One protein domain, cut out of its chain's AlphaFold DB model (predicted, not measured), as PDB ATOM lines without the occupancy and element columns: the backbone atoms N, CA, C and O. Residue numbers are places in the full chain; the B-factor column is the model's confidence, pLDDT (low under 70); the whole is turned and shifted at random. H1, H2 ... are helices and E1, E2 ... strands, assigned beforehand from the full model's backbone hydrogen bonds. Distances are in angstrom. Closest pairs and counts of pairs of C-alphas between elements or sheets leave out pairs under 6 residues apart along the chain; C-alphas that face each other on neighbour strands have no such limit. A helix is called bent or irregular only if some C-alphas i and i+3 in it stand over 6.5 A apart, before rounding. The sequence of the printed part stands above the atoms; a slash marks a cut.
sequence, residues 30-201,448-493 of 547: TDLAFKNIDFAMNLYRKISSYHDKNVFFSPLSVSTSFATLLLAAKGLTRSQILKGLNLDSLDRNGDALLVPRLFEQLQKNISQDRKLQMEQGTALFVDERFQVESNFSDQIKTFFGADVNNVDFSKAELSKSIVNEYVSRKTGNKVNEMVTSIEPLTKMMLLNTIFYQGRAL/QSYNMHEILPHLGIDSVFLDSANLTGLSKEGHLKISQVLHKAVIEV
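Overview. This is residues 30 to 201 and 448 to 493 of the 547 residues of a protein of Anabarilius grahami (UniProt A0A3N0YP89). A twisted sheet of five strands has helices H2 and H5 over one face and H6 over the other, making three layers, with helices on both faces of a sheet. H1 and H4 pack on H2, farther from the sheet. The printed part has 218 residues with seven named helices and six named strands, in the order H1 E1 H2 H3 H4 E2 H5 E3 H6 E4 E5 H7 E6. The sheet, E3 E2 E4 E6 E5, is mixed, and the class is mixed, helices and strands. The whole is compact, with a radius of gyration of the C-alphas of 16.6 A and spans of 45 by 44 by 36 A.

Arrangement. E2, residues 118 to 127, and E4, residues 188 to 197, are antiparallel; N 121 and O 193 are within hydrogen-bond range at 2.8 A. Edge strand E3, residues 147 to 151, is parallel to E2, with N 149 and O 124 at 2.8 A. E6, residues 484 to 493, is parallel to E4, with N 192 and O 486 at 2.9 A. Edge strand E5, residues 448 to 451, is antiparallel to E6, with N 450 and O 487 at 2.8 A. The hub H2, residues 59 to 69, is over E2 and E4 at a height over the sheet of 9.1 A. H5, residues 134 to 144, is on the same face, over E3; E2, H5 and E3 form a strand-helix-strand unit, parallel neighbours joined through a helix, with a right-handed crossover. H6, residues 156 to 170, is on the opposite face, at a height of 9.7 A. H7, residues 452 to 459, is on the same face as H2, over none of the strands; it is only just irregular, with C-alphas 454 and 457 6.6 A apart. H1, residues 30 to 48, touches H2 with residues 36 to 40 alone, about perpendicular at 75 degrees; the closest C-alphas, of Ala 40 and Pro 59, are 5.1 A apart. H4, residues 98 to 112, touches H2 with residues 99 to 103 alone, the closest C-alphas being those of Ala 67 and Pro 100, 5.8 A. H3, residues 75 to 84, touches no helix. E1, residues 55 to 57, pairs with no named strand. Every O i to N i+4 pair is within hydrogen-bond range in H1, H3, H4, H5 and H6; in H2 6 of 7 are, in H7 1 of 4, beside 3 of 5 O i to N i+3 pairs.

Along the chain. H1 runs 26.8 A from C-alpha 30 at (8.704, 14.102, -4.069). E2 spans 29.4 A and E4 29.5 A. E6 spans 30.0 A, ending with C-alpha 493 at (18.537, 26.218, -26.180).

Size, cuts and confidence. The farthest C-alphas, of Ala 200 and Gly 478, are 48.9 A apart. Residues 202 to 447 are not printed; C-alphas 201 and 448 are 23.7 A apart. The links H3 to H4, H6 to E4 and H7 to E6 are long. The pLDDT is under 70 at residues 92 to 94, 113 to 118 and 197 to 201.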
ATOM      1  N   THR A  30       9.869  13.555  -3.359       86.75
ATOM      2  CA  THR A  30       8.704  14.102  -4.069       86.75
ATOM      3  C   THR A  30       8.009  15.228  -3.295       86.75
ATOM      4  O   THR A  30       7.638  16.241  -3.894       86.75
ATOM      5  N   ASP A  31       7.904  15.114  -1.968       89.69
ATOM      6  CA  ASP A  31       7.380  16.183  -1.108       89.69
ATOM      7  C   ASP A  31       8.325  17.395  -1.120       89.69
ATOM      8  O   ASP A  31       7.876  18.539  -1.223       89.69
ATOM      9  N   LEU A  32       9.642  17.146  -1.094       92.00
ATOM     10  CA  LEU A  32      10.656  18.191  -1.252       92.00
ATOM     11  C   LEU A  32      10.527  18.904  -2.606       92.00
ATOM     12  O   LEU A  32      10.533  20.134  -2.649       92.00
ATOM     13  N   ALA A  33      10.392  18.155  -3.704       91.44
ATOM     14  CA  ALA A  33      10.241  18.712  -5.046       91.44
ATOM     15  C   ALA A  33       9.011  19.626  -5.143       91.44
ATOM     16  O   ALA A  33       9.118  20.744  -5.646       91.44
ATOM     17  N   PHE A  34       7.870  19.198  -4.591       91.94
ATOM     18  CA  PHE A  34       6.656  20.012  -4.541       91.94
ATOM     19  C   PHE A  34       6.885  21.332  -3.790       91.94
ATOM     20  O   PHE A  34       6.560  22.406  -4.298       91.94
ATOM     21  N   LYS A  35       7.488  21.270  -2.597       93.06
ATOM     22  CA  LYS A  35       7.765  22.461  -1.782       93.06
ATOM     23  C   LYS A  35       8.750  23.420  -2.439       93.06
ATOM     24  O   LYS A  35       8.550  24.634  -2.373       93.06
ATOM     25  N   ASN A  36       9.762  22.881  -3.111       94.19
ATOM     26  CA  ASN A  36      10.745  23.670  -3.843       94.19
ATOM     27  C   ASN A  36      10.122  24.383  -5.056       94.19
ATOM     28  O   ASN A  36      10.491  25.513  -5.350       94.19
ATOM     29  N   ILE A  37       9.126  23.780  -5.719       94.25
ATOM     30  CA  ILE A  37       8.367  24.461  -6.781       94.25
ATOM     31  C   ILE A  37       7.573  25.640  -6.212       94.25
ATOM     32  O   ILE A  37       7.600  26.719  -6.792       94.25
ATOM     33  N   ASP A  38       6.908  25.493  -5.067       92.62
ATOM     34  CA  ASP A  38       6.209  26.628  -4.446       92.62
ATOM     35  C   ASP A  38       7.180  27.761  -4.062       92.62
ATOM     36  O   ASP A  38       6.891  28.935  -4.301       92.62
ATOM     37  N   PHE A  39       8.356  27.419  -3.521       94.69
ATOM     38  CA  PHE A  39       9.426  28.394  -3.293       94.69
ATOM     39  C   PHE A  39       9.866  29.070  -4.599       94.69
ATOM     40  O   PHE A  39       9.977  30.295  -4.632       94.69
ATOM     41  N   ALA A  40      10.049  28.299  -5.676       95.62
ATOM     42  CA  ALA A  40      10.398  28.817  -6.995       95.62
ATOM     43  C   ALA A  40       9.419  29.896  -7.455       95.62
ATOM     44  O   ALA A  40       9.845  30.968  -7.868       95.62
ATOM     45  N   MET A  41       8.113  29.644  -7.333       93.94
ATOM     46  CA  MET A  41       7.088  30.596  -7.765       93.94
ATOM     47  C   MET A  41       7.080  31.860  -6.896       93.94
ATOM     48  O   MET A  41       6.931  32.964  -7.414       93.94
ATOM     49  N   ASN A  42       7.300  31.735  -5.584       93.75
ATOM     50  CA  ASN A  42       7.407  32.898  -4.697       93.75
ATOM     51  C   ASN A  42       8.645  33.750  -5.013       93.75
ATOM     52  O   ASN A  42       8.552  34.977  -5.071       93.75
ATOM     53  N   LEU A  43       9.789  33.105  -5.254       95.38
ATOM     54  CA  LEU A  43      11.017  33.778  -5.663       95.38
ATOM     55  C   LEU A  43      10.854  34.440  -7.035       95.38
ATOM     56  O   LEU A  43      11.235  35.597  -7.200       95.38
ATOM     57  N   TYR A  44      10.224  33.744  -7.982       95.44
ATOM     58  CA  TYR A  44       9.909  34.266  -9.305       95.44
ATOM     59  C   TYR A  44       9.081  35.549  -9.223       95.44
ATOM     60  O   TYR A  44       9.520  36.566  -9.749       95.44
ATOM     61  N   ARG A  45       7.946  35.533  -8.502       93.81
ATOM     62  CA  ARG A  45       7.087  36.719  -8.331       93.81
ATOM     63  C   ARG A  45       7.844  37.890  -7.718       93.81
ATOM     64  O   ARG A  45       7.644  39.043  -8.092       93.81
ATOM     65  N   LYS A  46       8.745  37.608  -6.771       94.00
ATOM     66  CA  LYS A  46       9.556  38.664  -6.169       94.00
ATOM     67  C   LYS A  46      10.561  39.246  -7.166       94.00
ATOM     68  O   LYS A  46      10.708  40.463  -7.203       94.00
ATOM     69  N   ILE A  47      11.211  38.416  -7.980       93.88
ATOM     70  CA  ILE A  47      12.130  38.873  -9.033       93.88
ATOM     71  C   ILE A  47      11.374  39.671 -10.104       93.88
ATOM     72  O   ILE A  47      11.788  40.782 -10.431       93.88
ATOM     73  N   SER A  48      10.257  39.147 -10.615       92.19
ATOM     74  CA  SER A  48       9.465  39.809 -11.657       92.19
ATOM     75  C   SER A  48       8.887  41.144 -11.185       92.19
ATOM     76  O   SER A  48       8.811  42.074 -11.980       92.19
ATOM     77  N   SER A  49       8.598  41.305  -9.887       92.12
ATOM     78  CA  SER A  49       8.148  42.591  -9.329       92.12
ATOM     79  C   SER A  49       9.162  43.737  -9.466       92.12
ATOM     80  O   SER A  49       8.778  44.901  -9.380       92.12
ATOM     81  N   TYR A  50      10.450  43.433  -9.675       91.19
ATOM     82  CA  TYR A  50      11.484  44.451  -9.878       91.19
ATOM     83  C   TYR A  50      11.638  44.872 -11.343       91.19
ATOM     84  O   TYR A  50      12.159  45.958 -11.600       91.19
ATOM     85  N   HIS A  51      11.247  44.026 -12.305       91.06
ATOM     86  CA  HIS A  51      11.390  44.329 -13.727       91.06
ATOM     87  C   HIS A  51      10.547  43.438 -14.657       91.06
ATOM     88  O   HIS A  51      10.427  42.225 -14.487       91.06
ATOM     89  N   ASP A  52      10.163  44.006 -15.799       88.25
ATOM     90  CA  ASP A  52       9.439  43.292 -16.862       88.25
ATOM     91  C   ASP A  52      10.355  42.646 -17.912       88.25
ATOM     92  O   ASP A  52       9.930  42.319 -19.014       88.25
ATOM     93  N   LYS A  53      11.643  42.470 -17.603       92.06
ATOM     94  CA  LYS A  53      12.615  41.831 -18.506       92.06
ATOM     95  C   LYS A  53      12.550  40.302 -18.427       92.06
ATOM     96  O   LYS A  53      11.748  39.725 -17.683       92.06
ATOM     97  N   ASN A  54      13.421  39.653 -19.197       94.38
ATOM     98  CA  ASN A  54      13.663  38.222 -19.095       94.38
ATOM     99  C   ASN A  54      14.060  37.844 -17.655       94.38
ATOM    100  O   ASN A  54      14.771  38.585 -16.980       94.38
ATOM    101  N   VAL A  55      13.589  36.693 -17.184       95.19
ATOM    102  CA  VAL A  55      13.877  36.159 -15.843       95.19
ATOM    103  C   VAL A  55      14.337  34.725 -16.010       95.19
ATOM    104  O   VAL A  55      13.701  33.980 -16.752       95.19
ATOM    105  N   PHE A  56      15.401  34.316 -15.325       93.88
ATOM    106  CA  PHE A  56      15.858  32.930 -15.380       93.88
ATOM    107  C   PHE A  56      16.736  32.568 -14.192       93.88
ATOM    108  O   PHE A  56      17.768  33.185 -13.984       93.88
ATOM    109  N   PHE A  57      16.369  31.534 -13.443       95.00
ATOM    110  CA  PHE A  57      17.163  31.057 -12.312       95.00
ATOM    111  C   PHE A  57      16.925  29.563 -12.060       95.00
ATOM    112  O   PHE A  57      16.034  28.944 -12.649       95.00
ATOM    113  N   SER A  58      17.719  28.973 -11.163       94.69
ATOM    114  CA  SER A  58      17.521  27.600 -10.688       94.69
ATOM    115  C   SER A  58      17.002  27.575  -9.251       94.69
ATOM    116  O   SER A  58      17.779  27.784  -8.314       94.69
ATOM    117  N   PRO A  59      15.715  27.254  -9.040       94.31
ATOM    118  CA  PRO A  59      15.163  27.122  -7.696       94.31
ATOM    119  C   PRO A  59      15.851  26.011  -6.905       94.31
ATOM    120  O   PRO A  59      16.186  26.194  -5.737       94.31
ATOM    121  N   LEU A  60      16.131  24.875  -7.557       92.25
ATOM    122  CA  LEU A  60      16.823  23.759  -6.924       92.25
ATOM    123  C   LEU A  60      18.207  24.159  -6.417       92.25
ATOM    124  O   LEU A  60      18.535  23.839  -5.277       92.25
ATOM    125  N   SER A  61      18.996  24.870  -7.223       92.12
ATOM    126  CA  SER A  61      20.350  25.258  -6.830       92.12
ATOM    127  C   SER A  61      20.347  26.282  -5.693       92.12
ATOM    128  O   SER A  61      21.067  26.107  -4.708       92.12
ATOM    129  N   VAL A  62      19.455  27.280  -5.754       93.88
ATOM    130  CA  VAL A  62      19.267  28.258  -4.670       93.88
ATOM    131  C   VAL A  62      18.856  27.551  -3.378       93.88
ATOM    132  O   VAL A  62      19.542  27.685  -2.366       93.88
ATOM    133  N   SER A  63      17.808  26.725  -3.413       93.94
ATOM    134  CA  SER A  63      17.336  25.975  -2.244       93.94
ATOM    135  C   SER A  63      18.413  25.054  -1.672       93.94
ATOM    136  O   SER A  63      18.588  25.002  -0.458       93.94
ATOM    137  N   THR A  64      19.185  24.379  -2.529       91.38
ATOM    138  CA  THR A  64      20.289  23.503  -2.104       91.38
ATOM    139  C   THR A  64      21.393  24.303  -1.414       91.38
ATOM    140  O   THR A  64      21.872  23.897  -0.357       91.38
ATOM    141  N   SER A  65      21.756  25.473  -1.952       91.69
ATOM    142  CA  SER A  65      22.785  26.336  -1.360       91.69
ATOM    143  C   SER A  65      22.413  26.788   0.058       91.69
ATOM    144  O   SER A  65      23.237  26.699   0.966       91.69
ATOM    145  N   PHE A  66      21.151  27.153   0.301       91.94
ATOM    146  CA  PHE A  66      20.672  27.503   1.641       91.94
ATOM    147  C   PHE A  66      20.420  26.282   2.529       91.94
ATOM    148  O   PHE A  66      20.587  26.368   3.746       91.94
ATOM    149  N   ALA A  67      20.091  25.127   1.950       89.75
ATOM    150  CA  ALA A  67      20.017  23.876   2.694       89.75
ATOM    151  C   ALA A  67      21.380  23.474   3.278       89.75
ATOM    152  O   ALA A  67      21.417  22.905   4.368       89.75
ATOM    153  N   THR A  68      22.497  23.834   2.629       90.44
ATOM    154  CA  THR A  68      23.838  23.630   3.211       90.44
ATOM    155  C   THR A  68      24.012  24.399   4.523       90.44
ATOM    156  O   THR A  68      24.549  23.870   5.496       90.44
ATOM    157  N   LEU A  69      23.463  25.616   4.599       91.81
ATOM    158  CA  LEU A  69      23.530  26.460   5.790       91.81
ATOM    159  C   LEU A  69      22.695  25.904   6.942       91.81
ATOM    160  O   LEU A  69      23.015  26.178   8.097       91.81
ATOM    161  N   LEU A  70      21.668  25.090   6.671       92.06
ATOM    162  CA  LEU A  70      20.876  24.441   7.720       92.06
ATOM    163  C   LEU A  70      21.724  23.515   8.604       92.06
ATOM    164  O   LEU A  70      21.366  23.317   9.764       92.06
ATOM    165  N   LEU A  71      22.843  22.983   8.097       89.69
ATOM    166  CA  LEU A  71      23.775  22.166   8.886       89.69
ATOM    167  C   LEU A  71      24.495  22.980   9.974       89.69
ATOM    168  O   LEU A  71      24.835  22.435  11.023       89.69
ATOM    169  N   ALA A  72      24.692  24.281   9.750       91.50
ATOM    170  CA  ALA A  72      25.369  25.177  10.688       91.50
ATOM    171  C   ALA A  72      24.424  26.100  11.470       91.50
ATOM    172  O   ALA A  72      24.744  26.507  12.592       91.50
ATOM    173  N   ALA A  73      23.287  26.458  10.875       93.50
ATOM    174  CA  ALA A  73      22.345  27.413  11.431       93.50
ATOM    175  C   ALA A  73      21.552  26.814  12.598       93.50
ATOM    176  O   ALA A  73      21.072  25.679  12.539       93.50
ATOM    177  N   LYS A  74      21.343  27.612  13.650       92.06
ATOM    178  CA  LYS A  74      20.542  27.231  14.826       92.06
ATOM    179  C   LYS A  74      19.481  28.281  15.159       92.06
ATOM    180  O   LYS A  74      19.538  29.420  14.698       92.06
ATOM    181  N   GLY A  75      18.500  27.891  15.974       92.25
ATOM    182  CA  GLY A  75      17.471  28.791  16.507       92.25
ATOM    183  C   GLY A  75      16.677  29.529  15.422       92.25
ATOM    184  O   GLY A  75      16.236  28.923  14.444       92.25
ATOM    185  N   LEU A  76      16.511  30.846  15.598       93.31
ATOM    186  CA  LEU A  76      15.749  31.708  14.687       93.31
ATOM    187  C   LEU A  76      16.293  31.672  13.253       93.31
ATOM    188  O   LEU A  76      15.505  31.583  12.315       93.31
ATOM    189  N   THR A  77      17.618  31.677  13.084       94.75
ATOM    190  CA  THR A  77      18.261  31.653  11.763       94.75
ATOM    191  C   THR A  77      17.888  30.406  10.980       94.75
ATOM    192  O   THR A  77      17.459  30.502   9.832       94.75
ATOM    193  N   ARG A  78      17.944  29.234  11.621       93.94
ATOM    194  CA  ARG A  78      17.503  27.979  10.999       93.94
ATOM    195  C   ARG A  78      16.017  28.016  10.635       93.94
ATOM    196  O   ARG A  78      15.649  27.645   9.523       93.94
ATOM    197  N   SER A  79      15.171  28.469  11.562       93.31
ATOM    198  CA  SER A  79      13.718  28.510  11.365       93.31
ATOM    199  C   SER A  79      13.311  29.439  10.217       93.31
ATOM    200  O   SER A  79      12.457  29.072   9.411       93.31
ATOM    201  N   GLN A  80      13.957  30.602  10.089       95.25
ATOM    202  CA  GLN A  80      13.717  31.527   8.983       95.25
ATOM    203  C   GLN A  80      14.140  30.946   7.635       95.25
ATOM    204  O   GLN A  80      13.369  31.049   6.685       95.25
ATOM    205  N   ILE A  81      15.303  30.283   7.550       95.06
ATOM    206  CA  ILE A  81      15.731  29.614   6.310       95.06
ATOM    207  C   ILE A  81      14.706  28.544   5.908       95.06
ATOM    208  O   ILE A  81      14.246  28.535   4.770       95.06
ATOM    209  N   LEU A  82      14.284  27.680   6.839       93.94
ATOM    210  CA  LEU A  82      13.286  26.642   6.556       93.94
ATOM    211  C   LEU A  82      11.951  27.228   6.091       93.94
ATOM    212  O   LEU A  82      11.393  26.764   5.101       93.94
ATOM    213  N   LYS A  83      11.446  28.252   6.782       93.56
ATOM    214  CA  LYS A  83      10.170  28.885   6.442       93.56
ATOM    215  C   LYS A  83      10.235  29.627   5.107       93.56
ATOM    216  O   LYS A  83       9.321  29.490   4.301       93.56
ATOM    217  N   GLY A  84      11.312  30.369   4.852       93.44
ATOM    218  CA  GLY A  84      11.494  31.119   3.608       93.44
ATOM    219  C   GLY A  84      11.653  30.222   2.381       93.44
ATOM    220  O   GLY A  84      11.137  30.548   1.317       93.44
ATOM    221  N   LEU A  85      12.274  29.048   2.541       93.38
ATOM    222  CA  LEU A  85      12.334  28.011   1.503       93.38
ATOM    223  C   LEU A  85      11.053  27.154   1.410       93.38
ATOM    224  O   LEU A  85      10.999  26.233   0.600       93.38
ATOM    225  N   ASN A  86      10.029  27.423   2.231       92.69
ATOM    226  CA  ASN A  86       8.786  26.642   2.322       92.69
ATOM    227  C   ASN A  86       9.000  25.159   2.726       92.69
ATOM    228  O   ASN A  86       8.270  24.265   2.298       92.69
ATOM    229  N   LEU A  87      10.015  24.889   3.554       91.50
ATOM    230  CA  LEU A  87      10.439  23.553   4.004       91.50
ATOM    231  C   LEU A  87      10.131  23.277   5.484       91.50
ATOM    232  O   LEU A  87      10.423  22.189   5.978       91.50
ATOM    233  N   ASP A  88       9.528  24.224   6.202       88.50
ATOM    234  CA  ASP A  88       9.189  24.112   7.628       88.50
ATOM    235  C   ASP A  88       8.304  22.893   7.935       88.50
ATOM    236  O   ASP A  88       8.448  22.249   8.974       88.50
ATOM    237  N   SER A  89       7.430  22.509   7.000       86.12
ATOM    238  CA  SER A  89       6.598  21.316   7.156       86.12
ATOM    239  C   SER A  89       7.373  19.997   7.088       86.12
ATOM    240  O   SER A  89       6.838  18.978   7.517       86.12
ATOM    241  N   LEU A  90       8.593  19.999   6.541       84.94
ATOM    242  CA  LEU A  90       9.440  18.809   6.425       84.94
ATOM    243  C   LEU A  90      10.299  18.588   7.684       84.94
ATOM    244  O   LEU A  90      10.653  17.453   7.973       84.94
ATOM    245  N   ASP A  91      10.576  19.630   8.479       79.12
ATOM    246  CA  ASP A  91      11.426  19.580   9.692       79.12
ATOM    247  C   ASP A  91      10.653  19.147  10.965       79.12
ATOM    248  O   ASP A  91      11.086  19.380  12.092       79.12
ATOM    249  N   ARG A  92       9.470  18.525  10.819       67.00
ATOM    250  CA  ARG A  92       8.504  18.300  11.920       67.00
ATOM    251  C   ARG A  92       8.889  17.223  12.940       67.00
ATOM    252  O   ARG A  92       8.291  17.180  14.011       67.00
ATOM    253  N   ASN A  93       9.881  16.384  12.648       63.62
ATOM    254  CA  ASN A  93      10.204  15.208  13.468       63.62
ATOM    255  C   ASN A  93      11.430  15.394  14.380       63.62
ATOM    256  O   ASN A  93      11.939  14.418  14.924       63.62
ATOM    257  N   GLY A  94      11.939  16.623  14.532       67.94
ATOM    258  CA  GLY A  94      13.120  16.908  15.359       67.94
ATOM    259  C   GLY A  94      14.450  16.418  14.769       67.94
ATOM    260  O   GLY A  94      15.497  16.584  15.392       67.94
ATOM    261  N   ASP A  95      14.431  15.844  13.564       81.56
ATOM    262  CA  ASP A  95      15.627  15.425  12.840       81.56
ATOM    263  C   ASP A  95      16.161  16.569  11.975       81.56
ATOM    264  O   ASP A  95      15.750  16.765  10.829       81.56
ATOM    265  N   ALA A  96      17.130  17.302  12.526       83.00
ATOM    266  CA  ALA A  96      17.720  18.460  11.870       83.00
ATOM    267  C   ALA A  96      18.434  18.135  10.538       83.00
ATOM    268  O   ALA A  96      18.689  19.051   9.745       83.00
ATOM    269  N   LEU A  97      18.754  16.858  10.287       86.38
ATOM    270  CA  LEU A  97      19.437  16.382   9.084       86.38
ATOM    271  C   LEU A  97      18.473  15.869   8.011       86.38
ATOM    272  O   LEU A  97      18.918  15.584   6.900       86.38
ATOM    273  N   LEU A  98      17.171  15.766   8.293       89.00
ATOM    274  CA  LEU A  98      16.202  15.247   7.328       89.00
ATOM    275  C   LEU A  98      16.187  16.069   6.034       89.00
ATOM    276  O   LEU A  98      16.378  15.506   4.961       89.00
ATOM    277  N   VAL A  99      16.034  17.393   6.131       91.19
ATOM    278  CA  VAL A  99      15.999  18.276   4.953       91.19
ATOM    279  C   VAL A  99      17.315  18.222   4.156       91.19
ATOM    280  O   VAL A  99      17.246  17.946   2.957       91.19
ATOM    281  N   PRO A 100      18.511  18.391   4.765       90.25
ATOM    282  CA  PRO A 100      19.778  18.193   4.058       90.25
ATOM    283  C   PRO A 100      19.904  16.830   3.360       90.25
ATOM    284  O   PRO A 100      20.331  16.776   2.209       90.25
ATOM    285  N   ARG A 101      19.484  15.732   4.009       89.50
ATOM    286  CA  ARG A 101      19.509  14.393   3.398       89.50
ATOM    287  C   ARG A 101      18.551  14.263   2.218       89.50
ATOM    288  O   ARG A 101      18.910  13.612   1.245       89.50
ATOM    289  N   LEU A 102      17.372  14.884   2.264       91.62
ATOM    290  CA  LEU A 102      16.442  14.875   1.130       91.62
ATOM    291  C   LEU A 102      17.030  15.605  -0.085       91.62
ATOM    292  O   LEU A 102      16.894  15.116  -1.206       91.62
ATOM    293  N   PHE A 103      17.726  16.730   0.118       91.25
ATOM    294  CA  PHE A 103      18.446  17.401  -0.971       91.25
ATOM    295  C   PHE A 103      19.601  16.554  -1.508       91.25
ATOM    296  O   PHE A 103      19.766  16.468  -2.723       91.25
ATOM    297  N   GLU A 104      20.360  15.890  -0.634       89.00
ATOM    298  CA  GLU A 104      21.431  14.977  -1.046       89.00
ATOM    299  C   GLU A 104      20.887  13.811  -1.887       89.00
ATOM    300  O   GLU A 104      21.399  13.518  -2.968       89.00
ATOM    301  N   GLN A 105      19.801  13.180  -1.436       89.69
ATOM    302  CA  GLN A 105      19.120  12.113  -2.167       89.69
ATOM    303  C   GLN A 105      18.583  12.605  -3.511       89.69
ATOM    304  O   GLN A 105      18.777  11.941  -4.528       89.69
ATOM    305  N   LEU A 106      17.961  13.786  -3.548       89.19
ATOM    306  CA  LEU A 106      17.485  14.400  -4.784       89.19
ATOM    307  C   LEU A 106      18.639  14.658  -5.761       89.19
ATOM    308  O   LEU A 106      18.541  14.294  -6.932       89.19
ATOM    309  N   GLN A 107      19.752  15.217  -5.283       85.44
ATOM    310  CA  GLN A 107      20.937  15.472  -6.096       85.44
ATOM    311  C   GLN A 107      21.545  14.168  -6.618       85.44
ATOM    312  O   GLN A 107      21.922  14.109  -7.788       85.44
ATOM    313  N   LYS A 108      21.590  13.106  -5.804       85.25
ATOM    314  CA  LYS A 108      22.030  11.773  -6.239       85.25
ATOM    315  C   LYS A 108      21.103  11.197  -7.300       85.25
ATOM    316  O   LYS A 108      21.605  10.711  -8.306       85.25
ATOM    317  N   ASN A 109      19.787  11.298  -7.123       86.19
ATOM    318  CA  ASN A 109      18.809  10.802  -8.093       86.19
ATOM    319  C   ASN A 109      18.934  11.523  -9.441       86.19
ATOM    320  O   ASN A 109      18.879  10.878 -10.480       86.19
ATOM    321  N   ILE A 110      19.167  12.840  -9.425       82.31
ATOM    322  CA  ILE A 110      19.406  13.637 -10.639       82.31
ATOM    323  C   ILE A 110      20.767  13.280 -11.262       82.31
ATOM    324  O   ILE A 110      20.868  13.082 -12.467       82.31
ATOM    325  N   SER A 111      21.819  13.141 -10.448       75.88
ATOM    326  CA  SER A 111      23.182  12.827 -10.917       75.88
ATOM    327  C   SER A 111      23.338  11.398 -11.447       75.88
ATOM    328  O   SER A 111      24.248  11.115 -12.229       75.88
ATOM    329  N   GLN A 112      22.493  10.471 -10.988       70.25
ATOM    330  CA  GLN A 112      22.484   9.083 -11.449       70.25
ATOM    331  C   GLN A 112      21.996   8.959 -12.891       70.25
ATOM    332  O   GLN A 112      22.401   8.012 -13.575       70.25
ATOM    333  N   ASP A 113      21.206   9.917 -13.383       64.25
ATOM    334  CA  ASP A 113      20.871   9.990 -14.795       64.25
ATOM    335  C   ASP A 113      22.084  10.514 -15.575       64.25
ATOM    336  O   ASP A 113      22.275  11.706 -15.805       64.25
ATOM    337  N   ARG A 114      22.981   9.588 -15.945       56.53
ATOM    338  CA  ARG A 114      24.304   9.873 -16.539       56.53
ATOM    339  C   ARG A 114      24.253  10.698 -17.830       56.53
ATOM    340  O   ARG A 114      25.305  11.128 -18.304       56.53
ATOM    341  N   LYS A 115      23.064  10.881 -18.404       60.47
ATOM    342  CA  LYS A 115      22.804  11.657 -19.618       60.47
ATOM    343  C   LYS A 115      22.449  13.123 -19.326       60.47
ATOM    344  O   LYS A 115      22.482  13.919 -20.258       60.47
ATOM    345  N   LEU A 116      22.168  13.493 -18.072       63.59
ATOM    346  CA  LEU A 116      21.921  14.873 -17.656       63.59
ATOM    347  C   LEU A 116      23.229  15.568 -17.206       63.59
ATOM    348  O   LEU A 116      23.786  15.291 -16.148       63.59
ATOM    349  N   GLN A 117      23.744  16.478 -18.029       61.38
ATOM    350  CA  GLN A 117      24.842  17.412 -17.776       61.38
ATOM    351  C   GLN A 117      24.318  18.628 -17.010       61.38
ATOM    352  O   GLN A 117      24.092  19.698 -17.573       61.38
ATOM    353  N   MET A 118      24.096  18.454 -15.713       69.38
ATOM    354  CA  MET A 118      23.873  19.575 -14.809       69.38
ATOM    355  C   MET A 118      25.169  19.845 -14.049       69.38
ATOM    356  O   MET A 118      25.530  19.113 -13.128       69.38
ATOM    357  N   GLU A 119      25.883  20.894 -14.449       71.38
ATOM    358  CA  GLU A 119      27.050  21.377 -13.716       71.38
ATOM    359  C   GLU A 119      26.567  22.403 -12.696       71.38
ATOM    360  O   GLU A 119      26.290  23.552 -13.040       71.38
ATOM    361  N   GLN A 120      26.430  21.982 -11.439       75.25
ATOM    362  CA  GLN A 120      26.173  22.894 -10.328       75.25
ATOM    363  C   GLN A 120      27.378  22.972  -9.396       75.25
ATOM    364  O   GLN A 120      28.002  21.960  -9.073       75.25
ATOM    365  N   GLY A 121      27.681  24.181  -8.941       77.00
ATOM    366  CA  GLY A 121      28.715  24.475  -7.967       77.00
ATOM    367  C   GLY A 121      28.144  25.332  -6.850       77.00
ATOM    368  O   GLY A 121      27.532  26.368  -7.094       77.00
ATOM    369  N   THR A 122      28.351  24.903  -5.608       87.81
ATOM    370  CA  THR A 122      28.149  25.758  -4.435       87.81
ATOM    371  C   THR A 122      29.484  25.907  -3.727       87.81
ATOM    372  O   THR A 122      30.177  24.917  -3.496       87.81
ATOM    373  N   ALA A 123      29.856  27.140  -3.404       92.00
ATOM    374  CA  ALA A 123      31.087  27.437  -2.692       92.00
ATOM    375  C   ALA A 123      30.838  28.498  -1.624       92.00
ATOM    376  O   ALA A 123      30.144  29.488  -1.867       92.00
ATOM    377  N   LEU A 124      31.420  28.283  -0.449       94.62
ATOM    378  CA  LEU A 124      31.440  29.249   0.637       94.62
ATOM    379  C   LEU A 124      32.835  29.859   0.724       94.62
ATOM    380  O   LEU A 124      33.834  29.143   0.774       94.62
ATOM    381  N   PHE A 125      32.892  31.183   0.769       95.56
ATOM    382  CA  PHE A 125      34.113  31.930   1.034       95.56
ATOM    383  C   PHE A 125      33.955  32.626   2.376       95.56
ATOM    384  O   PHE A 125      33.031  33.419   2.547       95.56
ATOM    385  N   VAL A 126      34.813  32.297   3.330       95.94
ATOM    386  CA  VAL A 126      34.752  32.795   4.709       95.94
ATOM    387  C   VAL A 126      35.978  33.662   4.961       95.94
ATOM    388  O   VAL A 126      37.065  33.323   4.495       95.94
ATOM    389  N   ASP A 127      35.817  34.781   5.672       95.81
ATOM    390  CA  ASP A 127      36.963  35.613   6.045       95.81
ATOM    391  C   ASP A 127      37.966  34.776   6.854       95.81
ATOM    392  O   ASP A 127      37.577  33.974   7.707       95.81
ATOM    393  N   GLU A 128      39.258  34.941   6.578       93.00
ATOM    394  CA  GLU A 128      40.330  34.182   7.234       93.00
ATOM    395  C   GLU A 128      40.357  34.327   8.760       93.00
ATOM    396  O   GLU A 128      40.901  33.458   9.441       93.00
ATOM    397  N   ARG A 129      39.743  35.388   9.300       91.81
ATOM    398  CA  ARG A 129      39.618  35.590  10.743       91.81
ATOM    399  C   ARG A 129      38.772  34.518  11.414       91.81
ATOM    400  O   ARG A 129      39.060  34.226  12.563       91.81
ATOM    401  N   PHE A 130      37.800  33.928  10.710       93.25
ATOM    402  CA  PHE A 130      36.899  32.928  11.278       93.25
ATOM    403  C   PHE A 130      37.428  31.510  11.083       93.25
ATOM    404  O   PHE A 130      37.531  31.005   9.958       93.25
ATOM    405  N   GLN A 131      37.656  30.807  12.191       93.56
ATOM    406  CA  GLN A 131      37.964  29.384  12.140       93.56
ATOM    407  C   GLN A 131      36.714  28.566  11.783       93.56
ATOM    408  O   GLN A 131      35.749  28.508  12.552       93.56
ATOM    409  N   VAL A 132      36.737  27.918  10.613       94.25
ATOM    410  CA  VAL A 132      35.673  27.012  10.158       94.25
ATOM    411  C   VAL A 132      35.827  25.647  10.830       94.25
ATOM    412  O   VAL A 132      36.905  25.053  10.829       94.25
ATOM    413  N   GLU A 133      34.739  25.123  11.387       94.00
ATOM    414  CA  GLU A 133      34.695  23.795  11.995       94.00
ATOM    415  C   GLU A 133      34.864  22.704  10.922       94.00
ATOM    416  O   GLU A 133      34.109  22.640   9.947       94.00
ATOM    417  N   SER A 134      35.824  21.794  11.120       91.12
ATOM    418  CA  SER A 134      36.137  20.730  10.152       91.12
ATOM    419  C   SER A 134      34.936  19.834   9.856       91.12
ATOM    420  O   SER A 134      34.645  19.564   8.697       91.12
ATOM    421  N   ASN A 135      34.166  19.468  10.888       91.19
ATOM    422  CA  ASN A 135      32.952  18.670  10.732       91.19
ATOM    423  C   ASN A 135      31.935  19.335   9.788       91.19
ATOM    424  O   ASN A 135      31.289  18.646   9.006       91.19
ATOM    425  N   PHE A 136      31.800  20.665   9.818       91.31
ATOM    426  CA  PHE A 136      30.919  21.366   8.883       91.31
ATOM    427  C   PHE A 136      31.458  21.296   7.451       91.31
ATOM    428  O   PHE A 136      30.710  20.945   6.538       91.31
ATOM    429  N   SER A 137      32.752  21.570   7.261       91.25
ATOM    430  CA  SER A 137      33.409  21.475   5.952       91.25
ATOM    431  C   SER A 137      33.268  20.072   5.345       91.25
ATOM    432  O   SER A 137      32.863  19.927   4.190       91.25
ATOM    433  N   ASP A 138      33.519  19.029   6.140       90.75
ATOM    434  CA  ASP A 138      33.418  17.630   5.717       90.75
ATOM    435  C   ASP A 138      31.977  17.254   5.356       90.75
ATOM    436  O   ASP A 138      31.732  16.587   4.345       90.75
ATOM    437  N   GLN A 139      31.002  17.720   6.143       88.81
ATOM    438  CA  GLN A 139      29.590  17.490   5.869       88.81
ATOM    439  C   GLN A 139      29.152  18.166   4.572       88.81
ATOM    440  O   GLN A 139      28.598  17.487   3.710       88.81
ATOM    441  N   ILE A 140      29.410  19.462   4.364       90.12
ATOM    442  CA  ILE A 140      28.944  20.117   3.131       90.12
ATOM    443  C   ILE A 140      29.640  19.564   1.884       90.12
ATOM    444  O   ILE A 140      29.023  19.473   0.818       90.12
ATOM    445  N   LYS A 141      30.895  19.123   2.028       90.38
ATOM    446  CA  LYS A 141      31.630  18.472   0.951       90.38
ATOM    447  C   LYS A 141      31.023  17.120   0.602       90.38
ATOM    448  O   LYS A 141      30.862  16.812  -0.576       90.38
ATOM    449  N   THR A 142      30.648  16.342   1.614       85.62
ATOM    450  CA  THR A 142      30.061  15.007   1.446       85.62
ATOM    451  C   THR A 142      28.621  15.070   0.938       85.62
ATOM    452  O   THR A 142      28.279  14.367  -0.009       85.62
ATOM    453  N   PHE A 143      27.778  15.917   1.537       81.56
ATOM    454  CA  PHE A 143      26.350  15.986   1.220       81.56
ATOM    455  C   PHE A 143      26.059  16.730  -0.090       81.56
ATOM    456  O   PHE A 143      25.142  16.352  -0.814       81.56
ATOM    457  N   PHE A 144      26.824  17.781  -0.400       83.31
ATOM    458  CA  PHE A 144      26.493  18.702  -1.495       83.31
ATOM    459  C   PHE A 144      27.612  18.869  -2.528       83.31
ATOM    460  O   PHE A 144      27.413  19.527  -3.550       83.31
ATOM    461  N   GLY A 145      28.799  18.304  -2.279       84.81
ATOM    462  CA  GLY A 145      29.979  18.534  -3.114       84.81
ATOM    463  C   GLY A 145      30.537  19.958  -3.016       84.81
ATOM    464  O   GLY A 145      31.386  20.322  -3.834       84.81
ATOM    465  N   ALA A 146      30.076  20.749  -2.040       88.44
ATOM    466  CA  ALA A 146      30.427  22.156  -1.883       88.44
ATOM    467  C   ALA A 146      31.832  22.335  -1.291       88.44
ATOM    468  O   ALA A 146      32.279  21.518  -0.486       88.44
ATOM    469  N   ASP A 147      32.520  23.407  -1.685       90.06
ATOM    470  CA  ASP A 147      33.834  23.766  -1.135       90.06
ATOM    471  C   ASP A 147      33.709  24.929  -0.143       90.06
ATOM    472  O   ASP A 147      32.906  25.842  -0.350       90.06
ATOM    473  N   VAL A 148      34.544  24.922   0.898       93.50
ATOM    474  CA  VAL A 148      34.783  26.088   1.760       93.50
ATOM    475  C   VAL A 148      36.193  26.593   1.502       93.50
ATOM    476  O   VAL A 148      37.136  25.806   1.507       93.50
ATOM    477  N   ASN A 149      36.341  27.896   1.288       93.56
ATOM    478  CA  ASN A 149      37.635  28.548   1.133       93.56
ATOM    479  C   ASN A 149      37.745  29.711   2.122       93.56
ATOM    480  O   ASN A 149      36.797  30.478   2.284       93.56
ATOM    481  N   ASN A 150      38.911  29.872   2.739       94.50
ATOM    482  CA  ASN A 150      39.226  31.048   3.544       94.50
ATOM    483  C   ASN A 150      39.879  32.118   2.663       94.50
ATOM    484  O   ASN A 150      40.763  31.802   1.864       94.50
ATOM    485  N   VAL A 151      39.431  33.366   2.787       94.62
ATOM    486  CA  VAL A 151      39.916  34.501   1.990       94.62
ATOM    487  C   VAL A 151      40.093  35.725   2.884       94.62
ATOM    488  O   VAL A 151      39.281  35.982   3.764       94.62
ATOM    489  N   ASP A 152      41.150  36.498   2.648       94.44
ATOM    490  CA  ASP A 152      41.375  37.783   3.312       94.44
ATOM    491  C   ASP A 152      40.605  38.904   2.599       94.44
ATOM    492  O   ASP A 152      41.130  39.560   1.689       94.44
ATOM    493  N   PHE A 153      39.364  39.153   3.028       95.44
ATOM    494  CA  PHE A 153      38.520  40.169   2.402       95.44
ATOM    495  C   PHE A 153      39.015  41.601   2.622       95.44
ATOM    496  O   PHE A 153      38.596  42.491   1.883       95.44
ATOM    497  N   SER A 154      39.966  41.848   3.539       93.75
ATOM    498  CA  SER A 154      40.578  43.178   3.681       93.75
ATOM    499  C   SER A 154      41.294  43.624   2.397       93.75
ATOM    500  O   SER A 154      41.388  44.819   2.109       93.75
ATOM    501  N   LYS A 155      41.731  42.657   1.577       94.31
ATOM    502  CA  LYS A 155      42.330  42.859   0.257       94.31
ATOM    503  C   LYS A 155      41.288  42.606  -0.836       94.31
ATOM    504  O   LYS A 155      41.302  41.559  -1.485       94.31
ATOM    505  N   ALA A 156      40.398  43.576  -1.052       93.81
ATOM    506  CA  ALA A 156      39.240  43.450  -1.947       93.81
ATOM    507  C   ALA A 156      39.587  42.976  -3.375       93.81
ATOM    508  O   ALA A 156      38.995  42.011  -3.856       93.81
ATOM    509  N   GLU A 157      40.574  43.589  -4.038       94.00
ATOM    510  CA  GLU A 157      40.943  43.230  -5.421       94.00
ATOM    511  C   GLU A 157      41.543  41.821  -5.533       94.00
ATOM    512  O   GLU A 157      41.200  41.057  -6.438       94.00
ATOM    513  N   LEU A 158      42.395  41.431  -4.578       93.94
ATOM    514  CA  LEU A 158      42.957  40.078  -4.534       93.94
ATOM    515  C   LEU A 158      41.868  39.042  -4.245       93.94
ATOM    516  O   LEU A 158      41.807  38.015  -4.917       93.94
ATOM    517  N   SER A 159      40.969  39.341  -3.307       94.50
ATOM    518  CA  SER A 159      39.808  38.500  -2.998       94.50
ATOM    519  C   SER A 159      38.913  38.308  -4.216       94.50
ATOM    520  O   SER A 159      38.523  37.181  -4.521       94.50
ATOM    521  N   LYS A 160      38.634  39.388  -4.958       94.88
ATOM    522  CA  LYS A 160      37.851  39.345  -6.199       94.88
ATOM    523  C   LYS A 160      38.509  38.417  -7.217       94.88
ATOM    524  O   LYS A 160      37.827  37.570  -7.792       94.88
ATOM    525  N   SER A 161      39.822  38.549  -7.414       93.81
ATOM    526  CA  SER A 161      40.576  37.688  -8.329       93.81
ATOM    527  C   SER A 161      40.501  36.218  -7.916       93.81
ATOM    528  O   SER A 161      40.169  35.381  -8.747       93.81
ATOM    529  N   ILE A 162      40.734  35.903  -6.636       93.56
ATOM    530  CA  ILE A 162      40.685  34.529  -6.104       93.56
ATOM    531  C   ILE A 162      39.301  33.906  -6.320       93.56
ATOM    532  O   ILE A 162      39.185  32.766  -6.775       93.56
ATOM    533  N   VAL A 163      38.243  34.657  -6.006       93.25
ATOM    534  CA  VAL A 163      36.863  34.186  -6.138       93.25
ATOM    535  C   VAL A 163      36.505  33.928  -7.604       93.25
ATOM    536  O   VAL A 163      36.002  32.851  -7.933       93.25
ATOM    537  N   ASN A 164      36.783  34.880  -8.498       93.19
ATOM    538  CA  ASN A 164      36.475  34.730  -9.921       93.19
ATOM    539  C   ASN A 164      37.325  33.634 -10.581       93.19
ATOM    540  O   ASN A 164      36.791  32.854 -11.366       93.19
ATOM    541  N   GLU A 165      38.603  33.492 -10.219       91.31
ATOM    542  CA  GLU A 165      39.464  32.403 -10.701       91.31
ATOM    543  C   GLU A 165      38.936  31.033 -10.258       91.31
ATOM    544  O   GLU A 165      38.865  30.098 -11.062       91.31
ATOM    545  N   TYR A 166      38.496  30.908  -9.000       89.19
ATOM    546  CA  TYR A 166      37.874  29.682  -8.506       89.19
ATOM    547  C   TYR A 166      36.630  29.320  -9.329       89.19
ATOM    548  O   TYR A 166      36.498  28.167  -9.754       89.19
ATOM    549  N   VAL A 167      35.739  30.288  -9.580       86.69
ATOM    550  CA  VAL A 167      34.517  30.062 -10.368       86.69
ATOM    551  C   VAL A 167      34.862  29.719 -11.817       86.69
ATOM    552  O   VAL A 167      34.343  28.732 -12.337       86.69
ATOM    553  N   SER A 168      35.785  30.445 -12.448       86.62
ATOM    554  CA  SER A 168      36.238  30.163 -13.813       86.62
ATOM    555  C   SER A 168      36.774  28.740 -13.925       86.62
ATOM    556  O   SER A 168      36.308  27.957 -14.751       86.62
ATOM    557  N   ARG A 169      37.665  28.333 -13.015       85.94
ATOM    558  CA  ARG A 169      38.226  26.978 -12.995       85.94
ATOM    559  C   ARG A 169      37.156  25.907 -12.786       85.94
ATOM    560  O   ARG A 169      37.183  24.880 -13.457       85.94
ATOM    561  N   LYS A 170      36.218  26.124 -11.858       79.94
ATOM    562  CA  LYS A 170      35.147  25.156 -11.559       79.94
ATOM    563  C   LYS A 170      34.129  25.016 -12.679       79.94
ATOM    564  O   LYS A 170      33.548  23.947 -12.822       79.94
ATOM    565  N   THR A 171      33.929  26.071 -13.456       75.19
ATOM    566  CA  THR A 171      32.963  26.105 -14.557       75.19
ATOM    567  C   THR A 171      33.598  25.810 -15.915       75.19
ATOM    568  O   THR A 171      32.926  25.927 -16.934       75.19
ATOM    569  N   GLY A 172      34.888  25.455 -15.964       76.00
ATOM    570  CA  GLY A 172      35.600  25.235 -17.225       76.00
ATOM    571  C   GLY A 172      35.658  26.492 -18.103       76.00
ATOM    572  O   GLY A 172      35.514  26.393 -19.316       76.00
ATOM    573  N   ASN A 173      35.831  27.664 -17.484       78.81
ATOM    574  CA  ASN A 173      35.848  28.999 -18.100       78.81
ATOM    575  C   ASN A 173      34.516  29.429 -18.740       78.81
ATOM    576  O   ASN A 173      34.488  30.287 -19.622       78.81
ATOM    577  N   LYS A 174      33.392  28.842 -18.304       74.44
ATOM    578  CA  LYS A 174      32.052  29.274 -18.732       74.44
ATOM    579  C   LYS A 174      31.602  30.544 -18.009       74.44
ATOM    580  O   LYS A 174      30.878  31.340 -18.599       74.44
ATOM    581  N   VAL A 175      32.027  30.748 -16.758       77.38
ATOM    582  CA  VAL A 175      31.818  32.004 -16.021       77.38
ATOM    583  C   VAL A 175      33.139  32.574 -15.558       77.38
ATOM    584  O   VAL A 175      33.762  32.065 -14.632       77.38
ATOM    585  N   ASN A 176      33.513  33.674 -16.206       81.44
ATOM    586  CA  ASN A 176      34.767  34.377 -15.956       81.44
ATOM    587  C   ASN A 176      34.622  35.437 -14.858       81.44
ATOM    588  O   ASN A 176      35.552  35.668 -14.094       81.44
ATOM    589  N   GLU A 177      33.448  36.066 -14.758       84.75
ATOM    590  CA  GLU A 177      33.154  37.061 -13.727       84.75
ATOM    591  C   GLU A 177      31.844  36.698 -13.017       84.75
ATOM    592  O   GLU A 177      30.762  36.674 -13.617       84.75
ATOM    593  N   MET A 178      31.974  36.347 -11.735       86.56
ATOM    594  CA  MET A 178      30.874  36.103 -10.799       86.56
ATOM    595  C   MET A 178      30.675  37.306  -9.875       86.56
ATOM    596  O   MET A 178      29.545  37.657  -9.548       86.56
ATOM    597  N   VAL A 179      31.779  37.928  -9.457       89.19
ATOM    598  CA  VAL A 179      31.805  39.044  -8.513       89.19
ATOM    599  C   VAL A 179      32.454  40.254  -9.165       89.19
ATOM    600  O   VAL A 179      33.586  40.171  -9.645       89.19
ATOM    601  N   THR A 180      31.761  41.389  -9.137       89.38
ATOM    602  CA  THR A 180      32.256  42.658  -9.690       89.38
ATOM    603  C   THR A 180      33.020  43.482  -8.658       89.38
ATOM    604  O   THR A 180      34.020  44.113  -9.005       89.38
ATOM    605  N   SER A 181      32.594  43.455  -7.394       90.12
ATOM    606  CA  SER A 181      33.222  44.165  -6.276       90.12
ATOM    607  C   SER A 181      33.021  43.405  -4.962       90.12
ATOM    608  O   SER A 181      32.028  42.698  -4.795       90.12
ATOM    609  N   ILE A 182      33.978  43.536  -4.042       92.31
ATOM    610  CA  ILE A 182      33.924  42.932  -2.705       92.31
ATOM    611  C   ILE A 182      34.196  44.023  -1.676       92.31
ATOM    612  O   ILE A 182      35.180  44.754  -1.783       92.31
ATOM    613  N   GLU A 183      33.334  44.120  -0.669       92.75
ATOM    614  CA  GLU A 183      33.530  45.065   0.427       92.75
ATOM    615  C   GLU A 183      34.558  44.525   1.436       92.75
ATOM    616  O   GLU A 183      34.448  43.362   1.832       92.75
ATOM    617  N   PRO A 184      35.495  45.345   1.949       92.75
ATOM    618  CA  PRO A 184      36.498  44.891   2.920       92.75
ATOM    619  C   PRO A 184      35.953  44.367   4.258       92.75
ATOM    620  O   PRO A 184      36.676  43.741   5.030       92.75
ATOM    621  N   LEU A 185      34.682  44.657   4.558       92.94
ATOM    622  CA  LEU A 185      33.968  44.220   5.764       92.94
ATOM    623  C   LEU A 185      33.176  42.918   5.549       92.94
ATOM    624  O   LEU A 185      32.480  42.466   6.461       92.94
ATOM    625  N   THR A 186      33.265  42.327   4.353       94.69
ATOM    626  CA  THR A 186      32.647  41.041   4.016       94.69
ATOM    627  C   THR A 186      33.150  39.967   4.976       94.69
ATOM    628  O   THR A 186      34.351  39.771   5.118       94.69
ATOM    629  N   LYS A 187      32.231  39.257   5.639       94.75
ATOM    630  CA  LYS A 187      32.567  38.143   6.546       94.75
ATOM    631  C   LYS A 187      32.420  36.786   5.872       94.75
ATOM    632  O   LYS A 187      33.187  35.868   6.146       94.75
ATOM    633  N   MET A 188      31.412  36.649   5.012       95.19
ATOM    634  CA  MET A 188      31.144  35.411   4.288       95.19
ATOM    635  C   MET A 188      30.392  35.676   2.982       95.19
ATOM    636  O   MET A 188      29.451  36.475   2.954       95.19
ATOM    637  N   MET A 189      30.768  34.961   1.925       95.38
ATOM    638  CA  MET A 189      30.080  34.936   0.636       95.38
ATOM    639  C   MET A 189      29.615  33.517   0.312       95.38
ATOM    640  O   MET A 189      30.385  32.563   0.432       95.38
ATOM    641  N   LEU A 190      28.368  33.382  -0.134       94.75
ATOM    642  CA  LEU A 190      27.824  32.137  -0.673       94.75
ATOM    643  C   LEU A 190      27.644  32.289  -2.182       94.75
ATOM    644  O   LEU A 190      26.845  33.105  -2.644       94.75
ATOM    645  N   LEU A 191      28.380  31.490  -2.948       92.56
ATOM    646  CA  LEU A 191      28.289  31.473  -4.401       92.56
ATOM    647  C   LEU A 191      27.581  30.213  -4.849       92.56
ATOM    648  O   LEU A 191      27.950  29.102  -4.463       92.56
ATOM    649  N   ASN A 192      26.587  30.400  -5.702       91.00
ATOM    650  CA  ASN A 192      25.876  29.322  -6.343       91.00
ATOM    651  C   ASN A 192      25.895  29.541  -7.854       91.00
ATOM    652  O   ASN A 192      25.387  30.543  -8.361       91.00
ATOM    653  N   THR A 193      26.501  28.604  -8.568       83.44
ATOM    654  CA  THR A 193      26.580  28.627 -10.020       83.44
ATOM    655  C   THR A 193      25.972  27.363 -10.579       83.44
ATOM    656  O   THR A 193      26.193  26.263 -10.072       83.44
ATOM    657  N   ILE A 194      25.176  27.517 -11.624       82.81
ATOM    658  CA  ILE A 194      24.554  26.385 -12.282       82.81
ATOM    659  C   ILE A 194      24.488  26.617 -13.783       82.81
ATOM    660  O   ILE A 194      24.036  27.654 -14.270       82.81
ATOM    661  N   PHE A 195      24.935  25.606 -14.512       76.94
ATOM    662  CA  PHE A 195      24.975  25.602 -15.960       76.94
ATOM    663  C   PHE A 195      24.164  24.434 -16.465       76.94
ATOM    664  O   PHE A 195      24.375  23.284 -16.065       76.94
ATOM    665  N   TYR A 196      23.257  24.748 -17.380       72.19
ATOM    666  CA  TYR A 196      22.635  23.754 -18.223       72.19
ATOM    667  C   TYR A 196      22.962  24.064 -19.670       72.19
ATOM    668  O   TYR A 196      22.603  25.116 -20.199       72.19
ATOM    669  N   GLN A 197      23.670  23.143 -20.307       61.00
ATOM    670  CA  GLN A 197      24.059  23.290 -21.693       61.00
ATOM    671  C   GLN A 197      23.843  21.968 -22.418       61.00
ATOM    672  O   GLN A 197      24.477  20.964 -22.102       61.00
ATOM    673  N   GLY A 198      22.961  21.979 -23.415       50.50
ATOM    674  CA  GLY A 198      22.707  20.842 -24.300       50.50
ATOM    675  C   GLY A 198      23.774  20.662 -25.385       50.50
ATOM    676  O   GLY A 198      23.423  20.436 -26.535       50.50
ATOM    677  N   ARG A 199      25.068  20.843 -25.073       42.09
ATOM    678  CA  ARG A 199      26.120  20.816 -26.103       42.09
ATOM    679  C   ARG A 199      26.577  19.401 -26.449       42.09
ATOM    680  O   ARG A 199      27.006  18.645 -25.579       42.09
ATOM    681  N   ALA A 200      26.616  19.143 -27.756       32.31
ATOM    682  CA  ALA A 200      27.641  18.332 -28.397       32.31
ATOM    683  C   ALA A 200      28.998  19.021 -28.206       32.31
ATOM    684  O   ALA A 200      29.081  20.245 -28.331       32.31
ATOM    685  N   LEU A 201      30.065  18.256 -27.962       27.09
ATOM    686  CA  LEU A 201      31.417  18.770 -28.167       27.09
ATOM    687  C   LEU A 201      31.469  19.441 -29.544       27.09
ATOM    688  O   LEU A 201      31.197  18.794 -30.561       27.09
ATOM    689  N   GLN A 448      21.777  34.953 -16.363       90.81
ATOM    690  CA  GLN A 448      21.202  35.829 -15.350       90.81
ATOM    691  C   GLN A 448      21.952  35.657 -14.034       90.81
ATOM    692  O   GLN A 448      22.341  34.549 -13.652       90.81
ATOM    693  N   SER A 449      22.194  36.783 -13.367       92.19
ATOM    694  CA  SER A 449      22.921  36.856 -12.100       92.19
ATOM    695  C   SER A 449      22.092  37.639 -11.092       92.19
ATOM    696  O   SER A 449      21.635  38.739 -11.394       92.19
ATOM    697  N   TYR A 450      21.912  37.084  -9.898       93.81
ATOM    698  CA  TYR A 450      21.084  37.667  -8.850       93.81
ATOM    699  C   TYR A 450      21.839  37.778  -7.532       93.81
ATOM    700  O   TYR A 450      22.414  36.804  -7.031       93.81
ATOM    701  N   ASN A 451      21.714  38.953  -6.922       93.81
ATOM    702  CA  ASN A 451      22.103  39.220  -5.547       93.81
ATOM    703  C   ASN A 451      21.005  38.712  -4.608       93.81
ATOM    704  O   ASN A 451      20.114  39.445  -4.184       93.81
ATOM    705  N   MET A 452      21.050  37.427  -4.271       94.50
ATOM    706  CA  MET A 452      19.999  36.788  -3.474       94.50
ATOM    707  C   MET A 452      19.879  37.372  -2.058       94.50
ATOM    708  O   MET A 452      18.800  37.331  -1.475       94.50
ATOM    709  N   HIS A 453      20.945  37.972  -1.523       91.94
ATOM    710  CA  HIS A 453      20.907  38.662  -0.230       91.94
ATOM    711  C   HIS A 453      19.987  39.902  -0.214       91.94
ATOM    712  O   HIS A 453      19.515  40.282   0.850       91.94
ATOM    713  N   GLU A 454      19.663  40.489  -1.370       93.25
ATOM    714  CA  GLU A 454      18.709  41.605  -1.486       93.25
ATOM    715  C   GLU A 454      17.255  41.108  -1.620       93.25
ATOM    716  O   GLU A 454      16.293  41.774  -1.232       93.25
ATOM    717  N   ILE A 455      17.072  39.905  -2.170       94.75
ATOM    718  CA  ILE A 455      15.757  39.366  -2.539       94.75
ATOM    719  C   ILE A 455      15.171  38.520  -1.406       94.75
ATOM    720  O   ILE A 455      14.006  38.691  -1.042       94.75
ATOM    721  N   LEU A 456      15.972  37.634  -0.818       94.31
ATOM    722  CA  LEU A 456      15.535  36.652   0.176       94.31
ATOM    723  C   LEU A 456      15.021  37.229   1.511       94.31
ATOM    724  O   LEU A 456      14.112  36.607   2.074       94.31
ATOM    725  N   PRO A 457      15.473  38.405   2.003       94.81
ATOM    726  CA  PRO A 457      14.858  39.045   3.173       94.81
ATOM    727  C   PRO A 457      13.361  39.293   2.992       94.81
ATOM    728  O   PRO A 457      12.568  39.054   3.901       94.81
ATOM    729  N   HIS A 458      12.942  39.649   1.776       93.12
ATOM    730  CA  HIS A 458      11.532  39.849   1.438       93.12
ATOM    731  C   HIS A 458      10.719  38.546   1.413       93.12
ATOM    732  O   HIS A 458       9.492  38.592   1.450       93.12
ATOM    733  N   LEU A 459      11.390  37.391   1.362       92.81
ATOM    734  CA  LEU A 459      10.788  36.061   1.487       92.81
ATOM    735  C   LEU A 459      10.880  35.509   2.923       92.81
ATOM    736  O   LEU A 459      10.515  34.362   3.170       92.81
ATOM    737  N   GLY A 460      11.344  36.317   3.884       93.00
ATOM    738  CA  GLY A 460      11.408  35.969   5.307       93.00
ATOM    739  C   GLY A 460      12.741  35.378   5.776       93.00
ATOM    740  O   GLY A 460      12.838  34.973   6.937       93.00
ATOM    741  N   ILE A 461      13.761  35.338   4.913       94.62
ATOM    742  CA  ILE A 461      15.125  34.924   5.272       94.62
ATOM    743  C   ILE A 461      15.956  36.185   5.513       94.62
ATOM    744  O   ILE A 461      16.543  36.716   4.582       94.62
ATOM    745  N   ASP A 462      15.995  36.673   6.751       94.62
ATOM    746  CA  ASP A 462      16.656  37.948   7.079       94.62
ATOM    747  C   ASP A 462      17.799  37.768   8.090       94.62
ATOM    748  O   ASP A 462      18.936  38.169   7.862       94.62
ATOM    749  N   SER A 463      17.556  37.030   9.176       94.81
ATOM    750  CA  SER A 463      18.501  36.916  10.298       94.81
ATOM    751  C   SER A 463      19.870  36.337   9.942       94.81
ATOM    752  O   SER A 463      20.809  36.571  10.692       94.81
ATOM    753  N   VAL A 464      20.007  35.597   8.837       95.12
ATOM    754  CA  VAL A 464      21.299  35.062   8.370       95.12
ATOM    755  C   VAL A 464      22.231  36.156   7.819       95.12
ATOM    756  O   VAL A 464      23.449  35.972   7.787       95.12
ATOM    757  N   PHE A 465      21.661  37.297   7.422       95.25
ATOM    758  CA  PHE A 465      22.364  38.473   6.907       95.25
ATOM    759  C   PHE A 465      22.673  39.512   7.995       95.25
ATOM    760  O   PHE A 465      23.350  40.506   7.737       95.25
ATOM    761  N   LEU A 466      22.200  39.289   9.224       93.75
ATOM    762  CA  LEU A 466      22.396  40.185  10.363       93.75
ATOM    763  C   LEU A 466      23.544  39.701  11.256       93.75
ATOM    764  O   LEU A 466      23.854  38.516  11.307       93.75
ATOM    765  N   ASP A 467      24.145  40.600  12.041       91.19
ATOM    766  CA  ASP A 467      25.201  40.232  13.005       91.19
ATOM    767  C   ASP A 467      24.690  39.370  14.177       91.19
ATOM    768  O   ASP A 467      25.487  38.837  14.949       91.19
ATOM    769  N   SER A 468      23.367  39.212  14.298       91.62
ATOM    770  CA  SER A 468      22.697  38.287  15.217       91.62
ATOM    771  C   SER A 468      22.523  36.872  14.650       91.62
ATOM    772  O   SER A 468      21.863  36.046  15.285       91.62
ATOM    773  N   ALA A 469      23.037  36.590  13.446       94.12
ATOM    774  CA  ALA A 469      22.955  35.274  12.824       94.12
ATOM    775  C   ALA A 469      23.574  34.201  13.731       94.12
ATOM    776  O   ALA A 469      24.711  34.316  14.187       94.12
ATOM    777  N   ASN A 470      22.838  33.114  13.972       94.44
ATOM    778  CA  ASN A 470      23.360  31.986  14.735       94.44
ATOM    779  C   ASN A 470      23.902  30.913  13.787       94.44
ATOM    780  O   ASN A 470      23.203  29.952  13.457       94.44
ATOM    781  N   LEU A 471      25.158  31.093  13.373       94.25
ATOM    782  CA  LEU A 471      25.931  30.169  12.534       94.25
ATOM    783  C   LEU A 471      27.004  29.415  13.342       94.25
ATOM    784  O   LEU A 471      28.053  29.052  12.816       94.25
ATOM    785  N   THR A 472      26.728  29.145  14.623       93.06
ATOM    786  CA  THR A 472      27.683  28.505  15.553       93.06
ATOM    787  C   THR A 472      28.113  27.093  15.153       93.06
ATOM    788  O   THR A 472      29.073  26.566  15.707       93.06
ATOM    789  N   GLY A 473      27.393  26.439  14.234       90.88
ATOM    790  CA  GLY A 473      27.827  25.168  13.656       90.88
ATOM    791  C   GLY A 473      28.908  25.305  12.577       90.88
ATOM    792  O   GLY A 473      29.562  24.312  12.284       90.88
ATOM    793  N   LEU A 474      29.106  26.502  12.010       93.12
ATOM    794  CA  LEU A 474      30.146  26.789  11.014       93.12
ATOM    795  C   LEU A 474      31.410  27.323  11.683       93.12
ATOM    796  O   LEU A 474      32.493  26.829  11.400       93.12
ATOM    797  N   SER A 475      31.275  28.307  12.573       93.50
ATOM    798  CA  SER A 475      32.380  28.851  13.364       93.50
ATOM    799  C   SER A 475      31.899  29.178  14.771       93.50
ATOM    800  O   SER A 475      30.774  29.644  14.958       93.50
ATOM    801  N   LYS A 476      32.745  28.931  15.775       90.12
ATOM    802  CA  LYS A 476      32.465  29.289  17.177       90.12
ATOM    803  C   LYS A 476      32.678  30.772  17.463       90.12
ATOM    804  O   LYS A 476      32.247  31.257  18.508       90.12
ATOM    805  N   GLU A 477      33.344  31.474  16.560       86.69
ATOM    806  CA  GLU A 477      33.571  32.901  16.680       86.69
ATOM    807  C   GLU A 477      32.270  33.687  16.481       86.69
ATOM    808  O   GLU A 477      31.412  33.352  15.659       86.69
ATOM    809  N   GLY A 478      32.099  34.734  17.288       81.19
ATOM    810  CA  GLY A 478      30.886  35.544  17.285       81.19
ATOM    811  C   GLY A 478      30.748  36.411  16.034       81.19
ATOM    812  O   GLY A 478      31.728  36.777  15.391       81.19
ATOM    813  N   HIS A 479      29.511  36.812  15.734       87.31
ATOM    814  CA  HIS A 479      29.166  37.766  14.668       87.31
ATOM    815  C   HIS A 479      29.440  37.305  13.230       87.31
ATOM    816  O   HIS A 479      29.465  38.145  12.325       87.31
ATOM    817  N   LEU A 480      29.633  36.010  12.982       93.62
ATOM    818  CA  LEU A 480      29.642  35.494  11.619       93.62
ATOM    819  C   LEU A 480      28.252  35.662  10.987       93.62
ATOM    820  O   LEU A 480      27.253  35.206  11.540       93.62
ATOM    821  N   LYS A 481      28.199  36.279   9.806       94.38
ATOM    822  CA  LYS A 481      26.980  36.465   9.007       94.38
ATOM    823  C   LYS A 481      27.282  36.294   7.529       94.38
ATOM    824  O   LYS A 481      28.427  36.457   7.106       94.38
ATOM    825  N   ILE A 482      26.246  36.047   6.739       95.19
ATOM    826  CA  ILE A 482      26.359  36.100   5.284       95.19
ATOM    827  C   ILE A 482      26.337  37.556   4.848       95.19
ATOM    828  O   ILE A 482      25.389  38.275   5.136       95.19
ATOM    829  N   SER A 483      27.389  37.991   4.167       95.25
ATOM    830  CA  SER A 483      27.477  39.348   3.621       95.25
ATOM    831  C   SER A 483      26.962  39.400   2.187       95.25
ATOM    832  O   SER A 483      26.263  40.336   1.831       95.25
ATOM    833  N   GLN A 484      27.257  38.379   1.375       94.31
ATOM    834  CA  GLN A 484      26.796  38.317  -0.010       94.31
ATOM    835  C   GLN A 484      26.333  36.913  -0.389       94.31
ATOM    836  O   GLN A 484      26.933  35.909   0.005       94.31
ATOM    837  N   VAL A 485      25.278  36.853  -1.200       95.06
ATOM    838  CA  VAL A 485      24.817  35.623  -1.849       95.06
ATOM    839  C   VAL A 485      24.602  35.910  -3.313       95.06
ATOM    840  O   VAL A 485      23.794  36.778  -3.651       95.06
ATOM    841  N   LEU A 486      25.310  35.171  -4.157       94.38
ATOM    842  CA  LEU A 486      25.284  35.360  -5.598       94.38
ATOM    843  C   LEU A 486      24.833  34.066  -6.258       94.38
ATOM    844  O   LEU A 486      25.449  33.014  -6.080       94.38
ATOM    845  N   HIS A 487      23.750  34.162  -7.021       94.25
ATOM    846  CA  HIS A 487      23.243  33.076  -7.844       94.25
ATOM    847  C   HIS A 487      23.435  33.431  -9.311       94.25
ATOM    848  O   HIS A 487      22.937  34.463  -9.755       94.25
ATOM    849  N   LYS A 488      24.125  32.571 -10.060       91.44
ATOM    850  CA  LYS A 488      24.304  32.733 -11.501       91.44
ATOM    851  C   LYS A 488      23.852  31.483 -12.232       91.44
ATOM    852  O   LYS A 488      24.333  30.384 -11.949       91.44
ATOM    853  N   ALA A 489      22.931  31.672 -13.168       89.44
ATOM    854  CA  ALA A 489      22.363  30.608 -13.973       89.44
ATOM    855  C   ALA A 489      22.586  30.903 -15.456       89.44
ATOM    856  O   ALA A 489      22.363  32.026 -15.915       89.44
ATOM    857  N   VAL A 490      22.976  29.874 -16.213       85.12
ATOM    858  CA  VAL A 490      23.084  29.948 -17.678       85.12
ATOM    859  C   VAL A 490      22.344  28.787 -18.335       85.12
ATOM    860  O   VAL A 490      22.508  27.634 -17.927       85.12
ATOM    861  N   ILE A 491      21.557  29.106 -19.364       83.94
ATOM    862  CA  ILE A 491      20.911  28.141 -20.256       83.94
ATOM    863  C   ILE A 491      21.113  28.531 -21.716       83.94
ATOM    864  O   ILE A 491      21.082  29.706 -22.081       83.94
ATOM    865  N   GLU A 492      21.298  27.523 -22.557       81.81
ATOM    866  CA  GLU A 492      21.368  27.655 -24.008       81.81
ATOM    867  C   GLU A 492      20.439  26.610 -24.634       81.81
ATOM    868  O   GLU A 492      20.554  25.419 -24.335       81.81
ATOM    869  N   VAL A 493      19.500  27.066 -25.467       78.44
ATOM    870  CA  VAL A 493      18.537  26.218 -26.180       78.44
ATOM    871  C   VAL A 493      18.778  26.351 -27.683       78.44
ATOM    872  O   VAL A 493      18.552  27.413 -28.268       78.44
TER     873      VAL A 493